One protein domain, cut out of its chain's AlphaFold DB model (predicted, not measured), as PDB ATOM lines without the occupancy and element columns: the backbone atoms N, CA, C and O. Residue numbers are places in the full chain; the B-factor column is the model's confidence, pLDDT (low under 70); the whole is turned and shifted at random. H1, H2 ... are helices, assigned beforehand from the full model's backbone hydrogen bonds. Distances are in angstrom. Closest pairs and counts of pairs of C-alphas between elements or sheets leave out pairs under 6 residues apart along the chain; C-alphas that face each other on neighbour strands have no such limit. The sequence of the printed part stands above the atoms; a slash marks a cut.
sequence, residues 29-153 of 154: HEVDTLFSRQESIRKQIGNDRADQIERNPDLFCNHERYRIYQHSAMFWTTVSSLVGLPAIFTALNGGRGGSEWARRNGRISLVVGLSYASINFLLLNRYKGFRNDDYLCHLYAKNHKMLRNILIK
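This is residues 29 to 153 of the 154 residues of an uncharacterized protein of Stylonychia lemnae (UniProt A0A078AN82). Two helical lobes lie end to end: in one, the long helix H4 crosses H6, with the short H5 bridging their far ends; in the other, H1, H2 and H3 pack on H7. The printed part has 125 residues, with seven named helices, H1 to H7 in chain order, and no named strand: all helix. It is a rod of 65 by 30 by 25 A, only just extended, close to loose, with a radius of gyration of the C-alphas of 20.8 A.

Look first at H4, residues 63 to 92, with a kink of 34 degrees near residue 83. H6, residues 106 to 127, touches it, closest at C-alphas Thr 77 and Phe 121, 5.5 A, opposite ways at a steep tilt of 44 degrees. H5, residues 98 to 104, touches residues 86 to 92 of H4, about perpendicular at 84 degrees, closest at C-alphas Thr 90 and Gly 98, 3.8 A. H5 and H6 only just touch, only at the corner, with 3 pairs of C-alphas within 8 A. Now find the hub H7, residues 132 to 151, near H4 with 6 pairs within 10 A. H1, residues 29 to 45, touches H7, closest at C-alphas Gln 38 and Tyr 140, 6.3 A, opposite ways at a shallow tilt of 34.5 degrees, only just short of steep. H2, residues 47 to 55, and H3, residues 57 to 60, touch H7 at Ala 141, the closest C-alphas being Ile 53, 6.0 A, and Pro 57, 5.0 A. Every O i to N i+4 pair is within hydrogen-bond range in H1, H2, H5, H6 and H7, and 24 of 26 in H4; H3 is too short for one.

Find C-alpha 63 at (156.765, 156.843, 144.193); H4 runs 41.1 A to C-alpha 92. H6 spans 30.9 A, H1 24.5 A, and H7 28.7 A to C-alpha 151 at (172.975, 144.576, 152.175).

The C-alphas farthest apart, Gly 94 and Lys 153, are 65.9 A apart. The printed part has no cut, and no link is long. Look for pLDDT under 70 in residues 58 to 67, 128 to 132 and 151 to 153 of this model.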
ATOM      1  N   HIS A  29     178.913 156.296 157.290       77.88
ATOM      2  CA  HIS A  29     178.113 157.317 157.962       77.88
ATOM      3  C   HIS A  29     176.710 157.503 157.352       77.88
ATOM      4  O   HIS A  29     175.724 157.710 158.064       77.88
ATOM      5  N   GLU A  30     176.586 157.411 156.026       74.19
ATOM      6  CA  GLU A  30     175.285 157.476 155.354       74.19
ATOM      7  C   GLU A  30     174.431 156.242 155.653       74.19
ATOM      8  O   GLU A  30     173.208 156.356 155.718       74.19
ATOM      9  N   VAL A  31     175.052 155.077 155.855       80.25
ATOM     10  CA  VAL A  31     174.359 153.846 156.254       80.25
ATOM     11  C   VAL A  31     173.817 153.978 157.680       80.25
ATOM     12  O   VAL A  31     172.623 153.761 157.891       80.25
ATOM     13  N   ASP A  32     174.624 154.455 158.627       83.88
ATOM     14  CA  ASP A  32     174.191 154.705 160.013       83.88
ATOM     15  C   ASP A  32     173.046 155.721 160.088       83.88
ATOM     16  O   ASP A  32     172.075 155.562 160.839       83.88
ATOM     17  N   THR A  33     173.114 156.756 159.250       84.31
ATOM     18  CA  THR A  33     172.055 157.764 159.139       84.31
ATOM     19  C   THR A  33     170.748 157.144 158.634       84.31
ATOM     20  O   THR A  33     169.667 157.510 159.103       84.31
ATOM     21  N   LEU A  34     170.809 156.186 157.703       82.31
ATOM     22  CA  LEU A  34     169.618 155.476 157.221       82.31
ATOM     23  C   LEU A  34     169.013 154.585 158.298       82.31
ATOM     24  O   LEU A  34     167.792 154.606 158.449       82.31
ATOM     25  N   PHE A  35     169.834 153.850 159.050       84.94
ATOM     26  CA  PHE A  35     169.363 153.028 160.167       84.94
ATOM     27  C   PHE A  35     168.684 153.885 161.235       84.94
ATOM     28  O   PHE A  35     167.535 153.629 161.595       84.94
ATOM     29  N   SER A  36     169.332 154.979 161.643       87.00
ATOM     30  CA  SER A  36     168.784 155.936 162.613       87.00
ATOM     31  C   SER A  36     167.454 156.531 162.136       87.00
ATOM     32  O   SER A  36     166.493 156.685 162.895       87.00
ATOM     33  N   ARG A  37     167.358 156.844 160.839       84.81
ATOM     34  CA  ARG A  37     166.126 157.343 160.224       84.81
ATOM     35  C   ARG A  37     165.039 156.271 160.152       84.81
ATOM     36  O   ARG A  37     163.868 156.589 160.331       84.81
ATOM     37  N   GLN A  38     165.389 155.022 159.869       87.12
ATOM     38  CA  GLN A  38     164.426 153.924 159.829       87.12
ATOM     39  C   GLN A  38     163.850 153.654 161.219       87.12
ATOM     40  O   GLN A  38     162.635 153.508 161.347       87.12
ATOM     41  N   GLU A  39     164.678 153.682 162.261       87.94
ATOM     42  CA  GLU A  39     164.227 153.520 163.643       87.94
ATOM     43  C   GLU A  39     163.304 154.666 164.087       87.94
ATOM     44  O   GLU A  39     162.248 154.428 164.679       87.94
ATOM     45  N   SER A  40     163.647 155.915 163.756       89.50
ATOM     46  CA  SER A  40     162.809 157.064 164.118       89.50
ATOM     47  C   SER A  40     161.445 157.034 163.430       89.50
ATOM     48  O   SER A  40     160.435 157.326 164.070       89.50
ATOM     49  N   ILE A  41     161.385 156.619 162.161       86.31
ATOM     50  CA  ILE A  41     160.116 156.458 161.443       86.31
ATOM     51  C   ILE A  41     159.331 155.266 162.002       86.31
ATOM     52  O   ILE A  41     158.125 155.399 162.194       86.31
ATOM     53  N   ARG A  42     159.992 154.144 162.336       87.69
ATOM     54  CA  ARG A  42     159.359 152.967 162.967       87.69
ATOM     55  C   ARG A  42     158.604 153.353 164.241       87.69
ATOM     56  O   ARG A  42     157.457 152.949 164.417       87.69
ATOM     57  N   LYS A  43     159.205 154.203 165.082       88.56
ATOM     58  CA  LYS A  43     158.571 154.741 166.301       88.56
ATOM     59  C   LYS A  43     157.316 155.574 166.011       88.56
ATOM     60  O   LYS A  43     156.412 155.588 166.835       88.56
ATOM     61  N   GLN A  44     157.245 156.246 164.861       85.00
ATOM     62  CA  GLN A  44     156.097 157.081 164.482       85.00
ATOM     63  C   GLN A  44     154.950 156.279 163.853       85.00
ATOM     64  O   GLN A  44     153.790 156.603 164.088       85.00
ATOM     65  N   ILE A  45     155.253 155.248 163.056       85.19
ATOM     66  CA  ILE A  45     154.230 154.429 162.377       85.19
ATOM     67  C   ILE A  45     153.703 153.270 163.235       85.19
ATOM     68  O   ILE A  45     152.612 152.769 162.963       85.19
ATOM     69  N   GLY A  46     154.461 152.854 164.253       86.44
ATOM     70  CA  GLY A  46     154.169 151.691 165.091       86.44
ATOM     71  C   GLY A  46     154.743 150.386 164.528       86.44
ATOM     72  O   GLY A  46     154.896 150.219 163.316       86.44
ATOM     73  N   ASN A  47     155.061 149.442 165.420       86.38
ATOM     74  CA  ASN A  47     155.725 148.183 165.056       86.38
ATOM     75  C   ASN A  47     154.890 147.321 164.097       86.38
ATOM     76  O   ASN A  47     155.430 146.829 163.113       86.38
ATOM     77  N   ASP A  48     153.576 147.227 164.304       85.06
ATOM     78  CA  ASP A  48     152.712 146.377 163.474       85.06
ATOM     79  C   ASP A  48     152.665 146.835 162.009       85.06
ATOM     80  O   ASP A  48     152.697 146.021 161.084       85.06
ATOM     81  N   ARG A  49     152.609 148.156 161.778       81.44
ATOM     82  CA  ARG A  49     152.653 148.728 160.423       81.44
ATOM     83  C   ARG A  49     154.039 148.599 159.812       81.44
ATOM     84  O   ARG A  49     154.140 148.315 158.623       81.44
ATOM     85  N   ALA A  50     155.091 148.795 160.604       84.62
ATOM     86  CA  ALA A  50     156.459 148.607 160.141       84.62
ATOM     87  C   ALA A  50     156.660 147.182 159.604       84.62
ATOM     88  O   ALA A  50     157.055 147.024 158.452       84.62
ATOM     89  N   ASP A  51     156.264 146.167 160.371       87.06
ATOM     90  CA  ASP A  51     156.412 144.761 159.986       87.06
ATOM     91  C   ASP A  51     155.589 144.411 158.730       87.06
ATOM     92  O   ASP A  51     156.028 143.631 157.883       87.06
ATOM     93  N   GLN A  52     154.407 145.013 158.552       83.50
ATOM     94  CA  GLN A  52     153.620 144.868 157.319       83.50
ATOM     95  C   GLN A  52     154.340 145.447 156.094       83.50
ATOM     96  O   GLN A  52     154.311 144.845 155.017       83.50
ATOM     97  N   ILE A  53     154.995 146.598 156.255       83.50
ATOM     98  CA  ILE A  53     155.742 147.259 155.182       83.50
ATOM     99  C   ILE A  53     157.020 146.483 154.847       83.50
ATOM    100  O   ILE A  53     157.342 146.346 153.669       83.50
ATOM    101  N   GLU A  54     157.728 145.941 155.842       83.12
ATOM    102  CA  GLU A  54     158.932 145.120 155.627       83.12
ATOM    103  C   GLU A  54     158.618 143.846 154.827       83.12
ATOM    104  O   GLU A  54     159.407 143.444 153.971       83.12
ATOM    105  N   ARG A  55     157.438 143.242 155.036       83.50
ATOM    106  CA  ARG A  55     156.991 142.059 154.277       83.50
ATOM    107  C   ARG A  55     156.695 142.362 152.810       83.50
ATOM    108  O   ARG A  55     156.966 141.521 151.962       83.50
ATOM    109  N   ASN A  56     156.135 143.535 152.506       76.69
ATOM    110  CA  ASN A  56     155.729 143.909 151.147       76.69
ATOM    111  C   ASN A  56     156.083 145.373 150.818       76.69
ATOM    112  O   ASN A  56     155.185 146.196 150.619       76.69
ATOM    113  N   PRO A  57     157.375 145.733 150.709       73.44
ATOM    114  CA  PRO A  57     157.792 147.129 150.573       73.44
ATOM    115  C   PRO A  57     157.311 147.778 149.268       73.44
ATOM    116  O   PRO A  57     157.064 148.983 149.232       73.44
ATOM    117  N   ASP A  58     157.128 147.001 148.198       68.94
ATOM    118  CA  ASP A  58     156.724 147.519 146.886       68.94
ATOM    119  C   ASP A  58     155.270 148.018 146.847       68.94
ATOM    120  O   ASP A  58     154.970 148.952 146.102       68.94
ATOM    121  N   LEU A  59     154.389 147.488 147.705       67.00
ATOM    122  CA  LEU A  59     153.010 147.975 147.844       67.00
ATOM    123  C   LEU A  59     152.955 149.404 148.407       67.00
ATOM    124  O   LEU A  59     152.097 150.196 148.018       67.00
ATOM    125  N   PHE A  60     153.894 149.751 149.289       65.56
ATOM    126  CA  PHE A  60     153.939 151.042 149.986       65.56
ATOM    127  C   PHE A  60     154.905 152.044 149.328       65.56
ATOM    128  O   PHE A  60     154.782 153.261 149.484       65.56
ATOM    129  N   CYS A  61     155.856 151.556 148.529       63.41
ATOM    130  CA  CYS A  61     156.891 152.353 147.876       63.41
ATOM    131  C   CYS A  61     156.481 152.869 146.476       63.41
ATOM    132  O   CYS A  61     157.354 153.141 145.648       63.41
ATOM    133  N   ASN A  62     155.190 153.066 146.177       67.38
ATOM    134  CA  ASN A  62     154.777 153.619 144.881       67.38
ATOM    135  C   ASN A  62     155.061 155.136 144.800       67.38
ATOM    136  O   ASN A  62     154.247 155.980 145.181       67.38
ATOM    137  N   HIS A  63     156.262 155.472 144.325       62.62
ATOM    138  CA  HIS A  63     156.765 156.843 144.193       62.62
ATOM    139  C   HIS A  63     155.961 157.677 143.189       62.62
ATOM    140  O   HIS A  63     155.841 158.891 143.354       62.62
ATOM    141  N   GLU A  64     155.400 157.047 142.158       62.41
ATOM    142  CA  GLU A  64     154.635 157.744 141.126       62.41
ATOM    143  C   GLU A  64     153.289 158.217 141.643       62.41
ATOM    144  O   GLU A  64     152.937 159.375 141.428       62.41
ATOM    145  N   ARG A  65     152.584 157.378 142.411       66.62
ATOM    146  CA  ARG A  65     151.348 157.796 143.083       66.62
ATOM    147  C   ARG A  65     151.598 159.024 143.949       66.62
ATOM    148  O   ARG A  65     150.899 160.021 143.785       66.62
ATOM    149  N   TYR A  66     152.634 159.001 144.791       66.88
ATOM    150  CA  TYR A  66     153.006 160.152 145.623       66.88
ATOM    151  C   TYR A  66     153.235 161.421 144.788       66.88
ATOM    152  O   TYR A  66     152.689 162.484 145.089       66.88
ATOM    153  N   ARG A  67     153.995 161.299 143.695       69.50
ATOM    154  CA  ARG A  67     154.311 162.423 142.808       69.50
ATOM    155  C   ARG A  67     153.053 162.988 142.147       69.50
ATOM    156  O   ARG A  67     152.864 164.201 142.138       69.50
ATOM    157  N   ILE A  68     152.176 162.125 141.638       73.56
ATOM    158  CA  ILE A  68     150.905 162.517 141.016       73.56
ATOM    159  C   ILE A  68     150.011 163.231 142.035       73.56
ATOM    160  O   ILE A  68     149.467 164.294 141.729       73.56
ATOM    161  N   TYR A  69     149.904 162.716 143.262       71.94
ATOM    162  CA  TYR A  69     149.119 163.363 144.313       71.94
ATOM    163  C   TYR A  69     149.663 164.743 144.661       71.94
ATOM    164  O   TYR A  69     148.893 165.705 144.635       71.94
ATOM    165  N   GLN A  70     150.970 164.862 144.891       74.75
ATOM    166  CA  GLN A  70     151.605 166.136 145.213       74.75
ATOM    167  C   GLN A  70     151.438 167.151 144.076       74.75
ATOM    168  O   GLN A  70     151.015 168.279 144.327       74.75
ATOM    169  N   HIS A  71     151.677 166.755 142.822       77.81
ATOM    170  CA  HIS A  71     151.453 167.634 141.670       77.81
ATOM    171  C   HIS A  71     149.993 168.046 141.537       77.81
ATOM    172  O   HIS A  71     149.703 169.210 141.266       77.81
ATOM    173  N   SER A  72     149.064 167.123 141.777       79.44
ATOM    174  CA  SER A  72     147.646 167.445 141.736       79.44
ATOM    175  C   SER A  72     147.268 168.438 142.843       79.44
ATOM    176  O   SER A  72     146.530 169.379 142.582       79.44
ATOM    177  N   ALA A  73     147.784 168.276 144.064       76.00
ATOM    178  CA  ALA A  73     147.522 169.188 145.171       76.00
ATOM    179  C   ALA A  73     148.118 170.574 144.902       76.00
ATOM    180  O   ALA A  73     147.444 171.578 145.131       76.00
ATOM    181  N   MET A  74     149.332 170.641 144.347       82.00
ATOM    182  CA  MET A  74     149.947 171.896 143.908       82.00
ATOM    183  C   MET A  74     149.097 172.582 142.837       82.00
ATOM    184  O   MET A  74     148.792 173.759 142.987       82.00
ATOM    185  N   PHE A  75     148.642 171.844 141.821       86.12
ATOM    186  CA  PHE A  75     147.784 172.381 140.766       86.12
ATOM    187  C   PHE A  75     146.510 173.011 141.337       86.12
ATOM    188  O   PHE A  75     146.225 174.179 141.081       86.12
ATOM    189  N   TRP A  76     145.777 172.275 142.175       83.06
ATOM    190  CA  TRP A  76     144.549 172.788 142.783       83.06
ATOM    191  C   TRP A  76     144.806 173.954 143.741       83.06
ATOM    192  O   TRP A  76     143.993 174.871 143.797       83.06
ATOM    193  N   THR A  77     145.948 173.968 144.433       86.06
ATOM    194  CA  THR A  77     146.359 175.099 145.280       86.06
ATOM    195  C   THR A  77     146.638 176.342 144.440       86.06
ATOM    196  O   THR A  77     146.230 177.442 144.808       86.06
ATOM    197  N   THR A  78     147.309 176.197 143.297       87.69
ATOM    198  CA  THR A  78     147.557 177.308 142.373       87.69
ATOM    199  C   THR A  78     146.243 177.850 141.823       87.69
ATOM    200  O   THR A  78     146.013 179.055 141.883       87.69
ATOM    201  N   VAL A  79     145.348 176.970 141.363       88.56
ATOM    202  CA  VAL A  79     144.027 177.360 140.850       88.56
ATOM    203  C   VAL A  79     143.201 178.062 141.934       88.56
ATOM    204  O   VAL A  79     142.661 179.139 141.685       88.56
ATOM    205  N   SER A  80     143.152 177.522 143.157       88.38
ATOM    206  CA  SER A  80     142.407 178.145 144.258       88.38
ATOM    207  C   SER A  80     143.020 179.472 144.709       88.38
ATOM    208  O   SER A  80     142.293 180.358 145.153       88.38
ATOM    209  N   SER A  81     144.337 179.644 144.572       87.44
ATOM    210  CA  SER A  81     145.038 180.896 144.884       87.44
ATOM    211  C   SER A  81     144.780 181.981 143.844       87.44
ATOM    212  O   SER A  81     144.607 183.137 144.222       87.44
ATOM    213  N   LEU A  82     144.681 181.624 142.560       87.19
ATOM    214  CA  LEU A  82     144.361 182.573 141.489       87.19
ATOM    215  C   LEU A  82     142.978 183.208 141.656       87.19
ATOM    216  O   LEU A  82     142.803 184.366 141.297       87.19
ATOM    217  N   VAL A  83     142.016 182.475 142.216       87.38
ATOM    218  CA  VAL A  83     140.654 182.983 142.448       87.38
ATOM    219  C   VAL A  83     140.499 183.559 143.859       87.38
ATOM    220  O   VAL A  83     139.940 184.640 144.039       87.38
ATOM    221  N   GLY A  84     141.020 182.863 144.870       87.38
ATOM    222  CA  GLY A  84     140.825 183.216 146.274       87.38
ATOM    223  C   GLY A  84     141.622 184.432 146.732       87.38
ATOM    224  O   GLY A  84     141.090 185.257 147.472       87.38
ATOM    225  N   LEU A  85     142.870 184.603 146.277       89.50
ATOM    226  CA  LEU A  85     143.688 185.746 146.699       89.50
ATOM    227  C   LEU A  85     143.128 187.090 146.218       89.50
ATOM    228  O   LEU A  85     143.017 187.994 147.048       89.50
ATOM    229  N   PRO A  86     142.702 187.254 144.948       88.06
ATOM    230  CA  PRO A  86     142.034 188.482 144.525       88.06
ATOM    231  C   PRO A  86     140.769 188.787 145.331       88.06
ATOM    232  O   PRO A  86     140.537 189.949 145.667       88.06
ATOM    233  N   ALA A  87     139.980 187.767 145.684       87.38
ATOM    234  CA  ALA A  87     138.786 187.937 146.509       87.38
ATOM    235  C   ALA A  87     139.137 188.415 147.929       87.38
ATOM    236  O   ALA A  87     138.559 189.388 148.409       87.38
ATOM    237  N   ILE A  88     140.141 187.800 148.564       88.88
ATOM    238  CA  ILE A  88     140.639 188.202 149.888       88.88
ATOM    239  C   ILE A  88     141.163 189.637 149.853       88.88
ATOM    240  O   ILE A  88     140.787 190.449 150.693       88.88
ATOM    241  N   PHE A  89     141.990 189.988 148.867       89.62
ATOM    242  CA  PHE A  89     142.529 191.344 148.757       89.62
ATOM    243  C   PHE A  89     141.447 192.386 148.464       89.62
ATOM    244  O   PHE A  89     141.521 193.499 148.977       89.62
ATOM    245  N   THR A  90     140.417 192.028 147.696       88.69
ATOM    246  CA  THR A  90     139.269 192.913 147.446       88.69
ATOM    247  C   THR A  90     138.458 193.129 148.723       88.69
ATOM    248  O   THR A  90     138.093 194.262 149.030       88.69
ATOM    249  N   ALA A  91     138.237 192.081 149.522       87.50
ATOM    250  CA  ALA A  91     137.574 192.197 150.820       87.50
ATOM    251  C   ALA A  91     138.380 193.061 151.809       87.50
ATOM    252  O   ALA A  91     137.823 193.958 152.438       87.50
ATOM    253  N   LEU A  92     139.700 192.857 151.891       85.19
ATOM    254  CA  LEU A  92     140.601 193.642 152.749       85.19
ATOM    255  C   LEU A  92     140.685 195.123 152.348       85.19
ATOM    256  O   LEU A  92     140.976 195.972 153.186       85.19
ATOM    257  N   ASN A  93     140.401 195.441 151.086       86.81
ATOM    258  CA  ASN A  93     140.346 196.809 150.574       86.81
ATOM    259  C   ASN A  93     138.929 197.420 150.625       86.81
ATOM    260  O   ASN A  93     138.637 198.386 149.918       86.81
ATOM    261  N   GLY A  94     138.014 196.843 151.414       83.69
ATOM    262  CA  GLY A  94     136.647 197.347 151.568       83.69
ATOM    263  C   GLY A  94     135.794 197.219 150.302       83.69
ATOM    264  O   GLY A  94     134.956 198.077 150.036       83.69
ATOM    265  N   GLY A  95     136.035 196.187 149.489       79.25
ATOM    266  CA  GLY A  95     135.304 195.922 148.244       79.25
ATOM    267  C   GLY A  95     135.853 196.645 147.010       79.25
ATOM    268  O   GLY A  95     135.278 196.529 145.931       79.25
ATOM    269  N   ARG A  96     136.961 197.384 147.139       77.44
ATOM    270  CA  ARG A  96     137.629 198.082 146.026       77.44
ATOM    271  C   ARG A  96     138.813 197.270 145.500       77.44
ATOM    272  O   ARG A  96     139.346 196.426 146.213       77.44
ATOM    273  N   GLY A  97     139.232 197.520 144.257       79.88
ATOM    274  CA  GLY A  97     140.197 196.703 143.501       79.88
ATOM    275  C   GLY A  97     141.334 196.088 144.333       79.88
ATOM    276  O   GLY A  97     142.235 196.788 144.796       79.88
ATOM    277  N   GLY A  98     141.304 194.763 144.523       77.75
ATOM    278  CA  GLY A  98     142.266 194.052 145.375       77.75
ATOM    279  C   GLY A  98     143.705 194.053 144.843       77.75
ATOM    280  O   GLY A  98     144.655 193.970 145.619       77.75
ATOM    281  N   SER A  99     143.891 194.204 143.530       81.75
ATOM    282  CA  SER A  99     145.215 194.277 142.898       81.75
ATOM    283  C   SER A  99     145.996 195.535 143.296       81.75
ATOM    284  O   SER A  99     147.213 195.476 143.486       81.75
ATOM    285  N   GLU A 100     145.310 196.664 143.470       83.56
ATOM    286  CA  GLU A 100     145.917 197.930 143.895       83.56
ATOM    287  C   GLU A 100     146.344 197.876 145.361       83.56
ATOM    288  O   GLU A 100     147.462 198.269 145.703       83.56
ATOM    289  N   TRP A 101     145.491 197.312 146.221       86.06
ATOM    290  CA  TRP A 101     145.820 197.085 147.626       86.06
ATOM    291  C   TRP A 101     147.026 196.161 147.774       86.06
ATOM    292  O   TRP A 101     147.924 196.450 148.568       86.06
ATOM    293  N   ALA A 102     147.078 195.096 146.968       84.69
ATOM    294  CA  ALA A 102     148.169 194.139 147.017       84.69
ATOM    295  C   ALA A 102     149.514 194.767 146.622       84.69
ATOM    296  O   ALA A 102     150.537 194.531 147.266       84.69
ATOM    297  N   ARG A 103     149.505 195.634 145.600       86.25
ATOM    298  CA  ARG A 103     150.683 196.412 145.187       86.25
ATOM    299  C   ARG A 103     151.126 197.405 146.260       86.25
ATOM    300  O   ARG A 103     152.319 197.497 146.538       86.25
ATOM    301  N   ARG A 104     150.185 198.120 146.886       86.94
ATOM    302  CA  ARG A 104     150.483 199.100 147.945       86.94
ATOM    303  C   ARG A 104     151.017 198.438 149.218       86.94
ATOM    304  O   ARG A 104     151.899 198.985 149.868       86.94
ATOM    305  N   ASN A 105     150.517 197.246 149.542       87.44
ATOM    306  CA  ASN A 105     150.860 196.488 150.744       87.44
ATOM    307  C   ASN A 105     151.640 195.208 150.406       87.44
ATOM    308  O   ASN A 105     151.306 194.126 150.891       87.44
ATOM    309  N   GLY A 106     152.681 195.309 149.574       86.38
ATOM    310  CA  GLY A 106     153.387 194.140 149.027       86.38
ATOM    311  C   GLY A 106     153.866 193.130 150.080       86.38
ATOM    312  O   GLY A 106     153.696 191.927 149.900       86.38
ATOM    313  N   ARG A 107     154.382 193.601 151.227       90.31
ATOM    314  CA  ARG A 107     154.831 192.722 152.326       90.31
ATOM    315  C   ARG A 107     153.679 191.941 152.961       90.31
ATOM    316  O   ARG A 107     153.794 190.737 153.157       90.31
ATOM    317  N   ILE A 108     152.565 192.614 153.247       88.69
ATOM    318  CA  ILE A 108     151.377 191.989 153.848       88.69
ATOM    319  C   ILE A 108     150.759 191.001 152.857       88.69
ATOM    320  O   ILE A 108     150.409 189.885 153.222       88.69
ATOM    321  N   SER A 109     150.697 191.382 151.585       87.56
ATOM    322  CA  SER A 109     150.139 190.553 150.515       87.56
ATOM    323  C   SER A 109     150.932 189.273 150.301       87.56
ATOM    324  O   SER A 109     150.342 188.222 150.065       87.56
ATOM    325  N   LEU A 110     152.258 189.335 150.442       89.38
ATOM    326  CA  LEU A 110     153.119 188.159 150.394       89.38
ATOM    327  C   LEU A 110     152.841 187.217 151.570       89.38
ATOM    328  O   LEU A 110     152.689 186.017 151.355       89.38
ATOM    329  N   VAL A 111     152.703 187.746 152.791       92.06
ATOM    330  CA  VAL A 111     152.356 186.939 153.973       92.06
ATOM    331  C   VAL A 111     150.987 186.281 153.797       92.06
ATOM    332  O   VAL A 111     150.879 185.066 153.919       92.06
ATOM    333  N   VAL A 112     149.961 187.051 153.428       89.62
ATOM    334  CA  VAL A 112     148.605 186.533 153.180       89.62
ATOM    335  C   VAL A 112     148.611 185.487 152.062       89.62
ATOM    336  O   VAL A 112     147.992 184.434 152.207       89.62
ATOM    337  N   GLY A 113     149.356 185.735 150.982       89.06
ATOM    338  CA  GLY A 113     149.533 184.809 149.866       89.06
ATOM    339  C   GLY A 113     150.130 183.473 150.294       89.06
ATOM    340  O   GLY A 113     149.560 182.417 150.018       89.06
ATOM    341  N   LEU A 114     151.252 183.516 151.016       89.38
ATOM    342  CA  LEU A 114     151.929 182.318 151.514       89.38
ATOM    343  C   LEU A 114     151.072 181.560 152.530       89.38
ATOM    344  O   LEU A 114     150.982 180.334 152.450       89.38
ATOM    345  N   SER A 115     150.413 182.261 153.456       89.38
ATOM    346  CA  SER A 115     149.516 181.640 154.434       89.38
ATOM    347  C   SER A 115     148.333 180.955 153.753       89.38
ATOM    348  O   SER A 115     148.059 179.788 154.033       89.38
ATOM    349  N   TYR A 116     147.672 181.631 152.811       89.94
ATOM    350  CA  TYR A 116     146.542 181.071 152.072       89.94
ATOM    351  C   TYR A 116     146.944 179.841 151.253       89.94
ATOM    352  O   TYR A 116     146.264 178.815 151.320       89.94
ATOM    353  N   ALA A 117     148.062 179.917 150.524       88.00
ATOM    354  CA  ALA A 117     148.576 178.802 149.735       88.00
ATOM    355  C   ALA A 117     148.956 177.608 150.625       88.00
ATOM    356  O   ALA A 117     148.606 176.474 150.309       88.00
ATOM    357  N   SER A 118     149.601 177.856 151.769       85.88
ATOM    358  CA  SER A 118     149.990 176.803 152.718       85.88
ATOM    359  C   SER A 118     148.771 176.095 153.311       85.88
ATOM    360  O   SER A 118     148.726 174.866 153.351       85.88
ATOM    361  N   ILE A 119     147.751 176.854 153.723       87.50
ATOM    362  CA  ILE A 119     146.503 176.298 154.260       87.50
ATOM    363  C   ILE A 119     145.768 175.492 153.183       87.50
ATOM    364  O   ILE A 119     145.371 174.356 153.437       87.50
ATOM    365  N   ASN A 120     145.629 176.034 151.969       85.06
ATOM    366  CA  ASN A 120     144.971 175.337 150.860       85.06
ATOM    367  C   ASN A 120     145.702 174.051 150.479       85.06
ATOM    368  O   ASN A 120     145.059 173.019 150.301       85.06
ATOM    369  N   PHE A 121     147.030 174.085 150.414       82.06
ATOM    370  CA  PHE A 121     147.836 172.905 150.136       82.06
ATOM    371  C   PHE A 121     147.607 171.810 151.183       82.06
ATOM    372  O   PHE A 121     147.375 170.654 150.830       82.06
ATOM    373  N   LEU A 122     147.600 172.161 152.473       81.75
ATOM    374  CA  LEU A 122     147.322 171.211 153.553       81.75
ATOM    375  C   LEU A 122     145.901 170.637 153.469       81.75
ATOM    376  O   LEU A 122     145.720 169.429 153.632       81.75
ATOM    377  N   LEU A 123     144.899 171.474 153.194       82.75
ATOM    378  CA  LEU A 123     143.505 171.044 153.054       82.75
ATOM    379  C   LEU A 123     143.310 170.119 151.849       82.75
ATOM    380  O   LEU A 123     142.680 169.073 151.980       82.75
ATOM    381  N   LEU A 124     143.888 170.458 150.697       80.00
ATOM    382  CA  LEU A 124     143.783 169.667 149.472       80.00
ATOM    383  C   LEU A 124     144.531 168.336 149.582       80.00
ATOM    384  O   LEU A 124     144.028 167.323 149.096       80.00
ATOM    385  N   ASN A 125     145.679 168.307 150.262       73.12
ATOM    386  CA  ASN A 125     146.369 167.054 150.576       73.12
ATOM    387  C   ASN A 125     145.508 166.148 151.462       73.12
ATOM    388  O   ASN A 125     145.350 164.968 151.154       73.12
ATOM    389  N   ARG A 126     144.884 166.702 152.511       72.81
ATOM    390  CA  ARG A 126     143.971 165.940 153.376       72.81
ATOM    391  C   ARG A 126     142.734 165.446 152.627       72.81
ATOM    392  O   ARG A 126     142.358 164.292 152.794       72.81
ATOM    393  N   TYR A 127     142.120 166.288 151.795       74.25
ATOM    394  CA  TYR A 127     140.928 165.927 151.021       74.25
ATOM    395  C   TYR A 127     141.201 164.786 150.036       74.25
ATOM    396  O   TYR A 127     140.383 163.886 149.883       74.25
ATOM    397  N   LYS A 128     142.383 164.771 149.412       65.94
ATOM    398  CA  LYS A 128     142.806 163.691 148.506       65.94
ATOM    399  C   LYS A 128     143.236 162.408 149.220       65.94
ATOM    400  O   LYS A 128     143.762 161.508 148.574       65.94
ATOM    401  N   GLY A 129     143.007 162.322 150.529       59.47
ATOM    402  CA  GLY A 129     143.294 161.139 151.329       59.47
ATOM    403  C   GLY A 129     144.755 161.008 151.742       59.47
ATOM    404  O   GLY A 129     145.107 159.986 152.310       59.47
ATOM    405  N   PHE A 130     145.598 162.022 151.511       62.88
ATOM    406  CA  PHE A 130     146.984 162.002 151.967       62.88
ATOM    407  C   PHE A 130     147.033 162.319 153.464       62.88
ATOM    408  O   PHE A 130     147.047 163.485 153.879       62.88
ATOM    409  N   ARG A 131     147.024 161.278 154.302       65.56
ATOM    410  CA  ARG A 131     147.340 161.414 155.727       65.56
ATOM    411  C   ARG A 131     148.857 161.401 155.913       65.56
ATOM    412  O   ARG A 131     149.584 160.771 155.150       65.56
ATOM    413  N   ASN A 132     149.342 162.083 156.955       68.31
ATOM    414  CA  ASN A 132     150.765 162.030 157.329       68.31
ATOM    415  C   ASN A 132     151.247 160.581 157.520       68.31
ATOM    416  O   ASN A 132     152.387 160.265 157.194       68.31
ATOM    417  N   ASP A 133     150.358 159.702 157.975       70.69
ATOM    418  CA  ASP A 133     150.586 158.265 158.104       70.69
ATOM    419  C   ASP A 133     151.031 157.603 156.794       70.69
ATOM    420  O   ASP A 133     152.003 156.850 156.797       70.69
ATOM    421  N   ASP A 134     150.376 157.907 155.669       73.69
ATOM    422  CA  ASP A 134     150.696 157.305 154.367       73.69
ATOM    423  C   ASP A 134     152.064 157.773 153.867       73.69
ATOM    424  O   ASP A 134     152.844 156.995 153.312       73.69
ATOM    425  N   TYR A 135     152.393 159.041 154.129       75.69
ATOM    426  CA  TYR A 135     153.714 159.591 153.847       75.69
ATOM    427  C   TYR A 135     154.806 158.899 154.670       75.69
ATOM    428  O   TYR A 135     155.849 158.533 154.124       75.69
ATOM    429  N   LEU A 136     154.575 158.684 155.966       77.00
ATOM    430  CA  LEU A 136     155.529 157.995 156.835       77.00
ATOM    431  C   LEU A 136     155.716 156.533 156.419       77.00
ATOM    432  O   LEU A 136     156.853 156.066 156.356       77.00
ATOM    433  N   CYS A 137     154.635 155.839 156.053       79.06
ATOM    434  CA  CYS A 137     154.701 154.471 155.534       79.06
ATOM    435  C   CYS A 137     155.499 154.404 154.224       79.06
ATOM    436  O   CYS A 137     156.360 153.541 154.056       79.06
ATOM    437  N   HIS A 138     155.278 155.359 153.317       80.62
ATOM    438  CA  HIS A 138     156.041 155.474 152.079       80.62
ATOM    439  C   HIS A 138     157.536 155.719 152.331       80.62
ATOM    440  O   HIS A 138     158.400 155.080 151.723       80.62
ATOM    441  N   LEU A 139     157.853 156.638 153.245       79.56
ATOM    442  CA  LEU A 139     159.224 156.985 153.612       79.56
ATOM    443  C   LEU A 139     159.950 155.793 154.252       79.56
ATOM    444  O   LEU A 139     161.119 155.548 153.951       79.56
ATOM    445  N   TYR A 140     159.237 155.038 155.089       84.50
ATOM    446  CA  TYR A 140     159.721 153.809 155.702       84.50
ATOM    447  C   TYR A 140     160.024 152.735 154.654       84.50
ATOM    448  O   TYR A 140     161.147 152.239 154.597       84.50
ATOM    449  N   ALA A 141     159.072 152.452 153.758       82.88
ATOM    450  CA  ALA A 141     159.233 151.480 152.675       82.88
ATOM    451  C   ALA A 141     160.433 151.816 151.776       82.88
ATOM    452  O   ALA A 141     161.230 150.947 151.415       82.88
ATOM    453  N   LYS A 142     160.600 153.104 151.456       82.31
ATOM    454  CA  LYS A 142     161.730 153.607 150.675       82.31
ATOM    455  C   LYS A 142     163.063 153.377 151.383       82.31
ATOM    456  O   LYS A 142     163.996 152.885 150.751       82.31
ATOM    457  N   ASN A 143     163.164 153.739 152.662       84.00
ATOM    458  CA  ASN A 143     164.386 153.534 153.444       84.00
ATOM    459  C   ASN A 143     164.717 152.045 153.576       84.00
ATOM    460  O   ASN A 143     165.854 151.662 153.305       84.00
ATOM    461  N   HIS A 144     163.721 151.207 153.865       84.62
ATOM    462  CA  HIS A 144     163.891 149.761 153.961       84.62
ATOM    463  C   HIS A 144     164.401 149.159 152.640       84.62
ATOM    464  O   HIS A 144     165.363 148.393 152.629       84.62
ATOM    465  N   LYS A 145     163.843 149.580 151.493       81.19
ATOM    466  CA  LYS A 145     164.323 149.165 150.161       81.19
ATOM    467  C   LYS A 145     165.760 149.624 149.889       81.19
ATOM    468  O   LYS A 145     166.528 148.893 149.270       81.19
ATOM    469  N   MET A 146     166.149 150.812 150.360       76.62
ATOM    470  CA  MET A 146     167.533 151.287 150.253       76.62
ATOM    471  C   MET A 146     168.497 150.461 151.108       76.62
ATOM    472  O   MET A 146     169.542 150.086 150.591       76.62
ATOM    473  N   LEU A 147     168.147 150.150 152.360       80.88
ATOM    474  CA  LEU A 147     168.971 149.297 153.222       80.88
ATOM    475  C   LEU A 147     169.117 147.888 152.641       80.88
ATOM    476  O   LEU A 147     170.233 147.391 152.525       80.88
ATOM    477  N   ARG A 148     168.020 147.281 152.174       79.38
ATOM    478  CA  ARG A 148     168.051 145.967 151.516       79.38
ATOM    479  C   ARG A 148     168.980 145.953 150.298       79.38
ATOM    480  O   ARG A 148     169.747 145.015 150.120       79.38
ATOM    481  N   ASN A 149     168.942 146.999 149.473       76.31
ATOM    482  CA  ASN A 149     169.807 147.107 148.294       76.31
ATOM    483  C   ASN A 149     171.292 147.298 148.633       76.31
ATOM    484  O   ASN A 149     172.131 146.989 147.790       76.31
ATOM    485  N   ILE A 150     171.613 147.843 149.810       74.88
ATOM    486  CA  ILE A 150     172.991 147.951 150.306       74.88
ATOM    487  C   ILE A 150     173.459 146.574 150.784       74.88
ATOM    488  O   ILE A 150     174.478 146.099 150.303       74.88
ATOM    489  N   LEU A 151     172.659 145.896 151.614       69.31
ATOM    490  CA  LEU A 151     172.975 144.576 152.175       69.31
ATOM    491  C   LEU A 151     173.151 143.469 151.123       69.31
ATOM    492  O   LEU A 151     173.908 142.542 151.344       69.31
ATOM    493  N   ILE A 152     172.448 143.539 149.986       68.50
ATOM    494  CA  ILE A 152     172.582 142.552 148.891       68.50
ATOM    495  C   ILE A 152     173.844 142.797 148.037       68.50
ATOM    496  O   ILE A 152     174.246 141.929 147.266       68.50
ATOM    497  N   LYS A 153     174.427 144.001 148.096       57.97
ATOM    498  CA  LYS A 153     175.591 144.387 147.279       57.97
ATOM    499  C   LYS A 153     176.934 144.177 147.975       57.97
ATOM    500  O   LYS A 153     177.954 144.307 147.295       57.97
TER     501      LYS A 153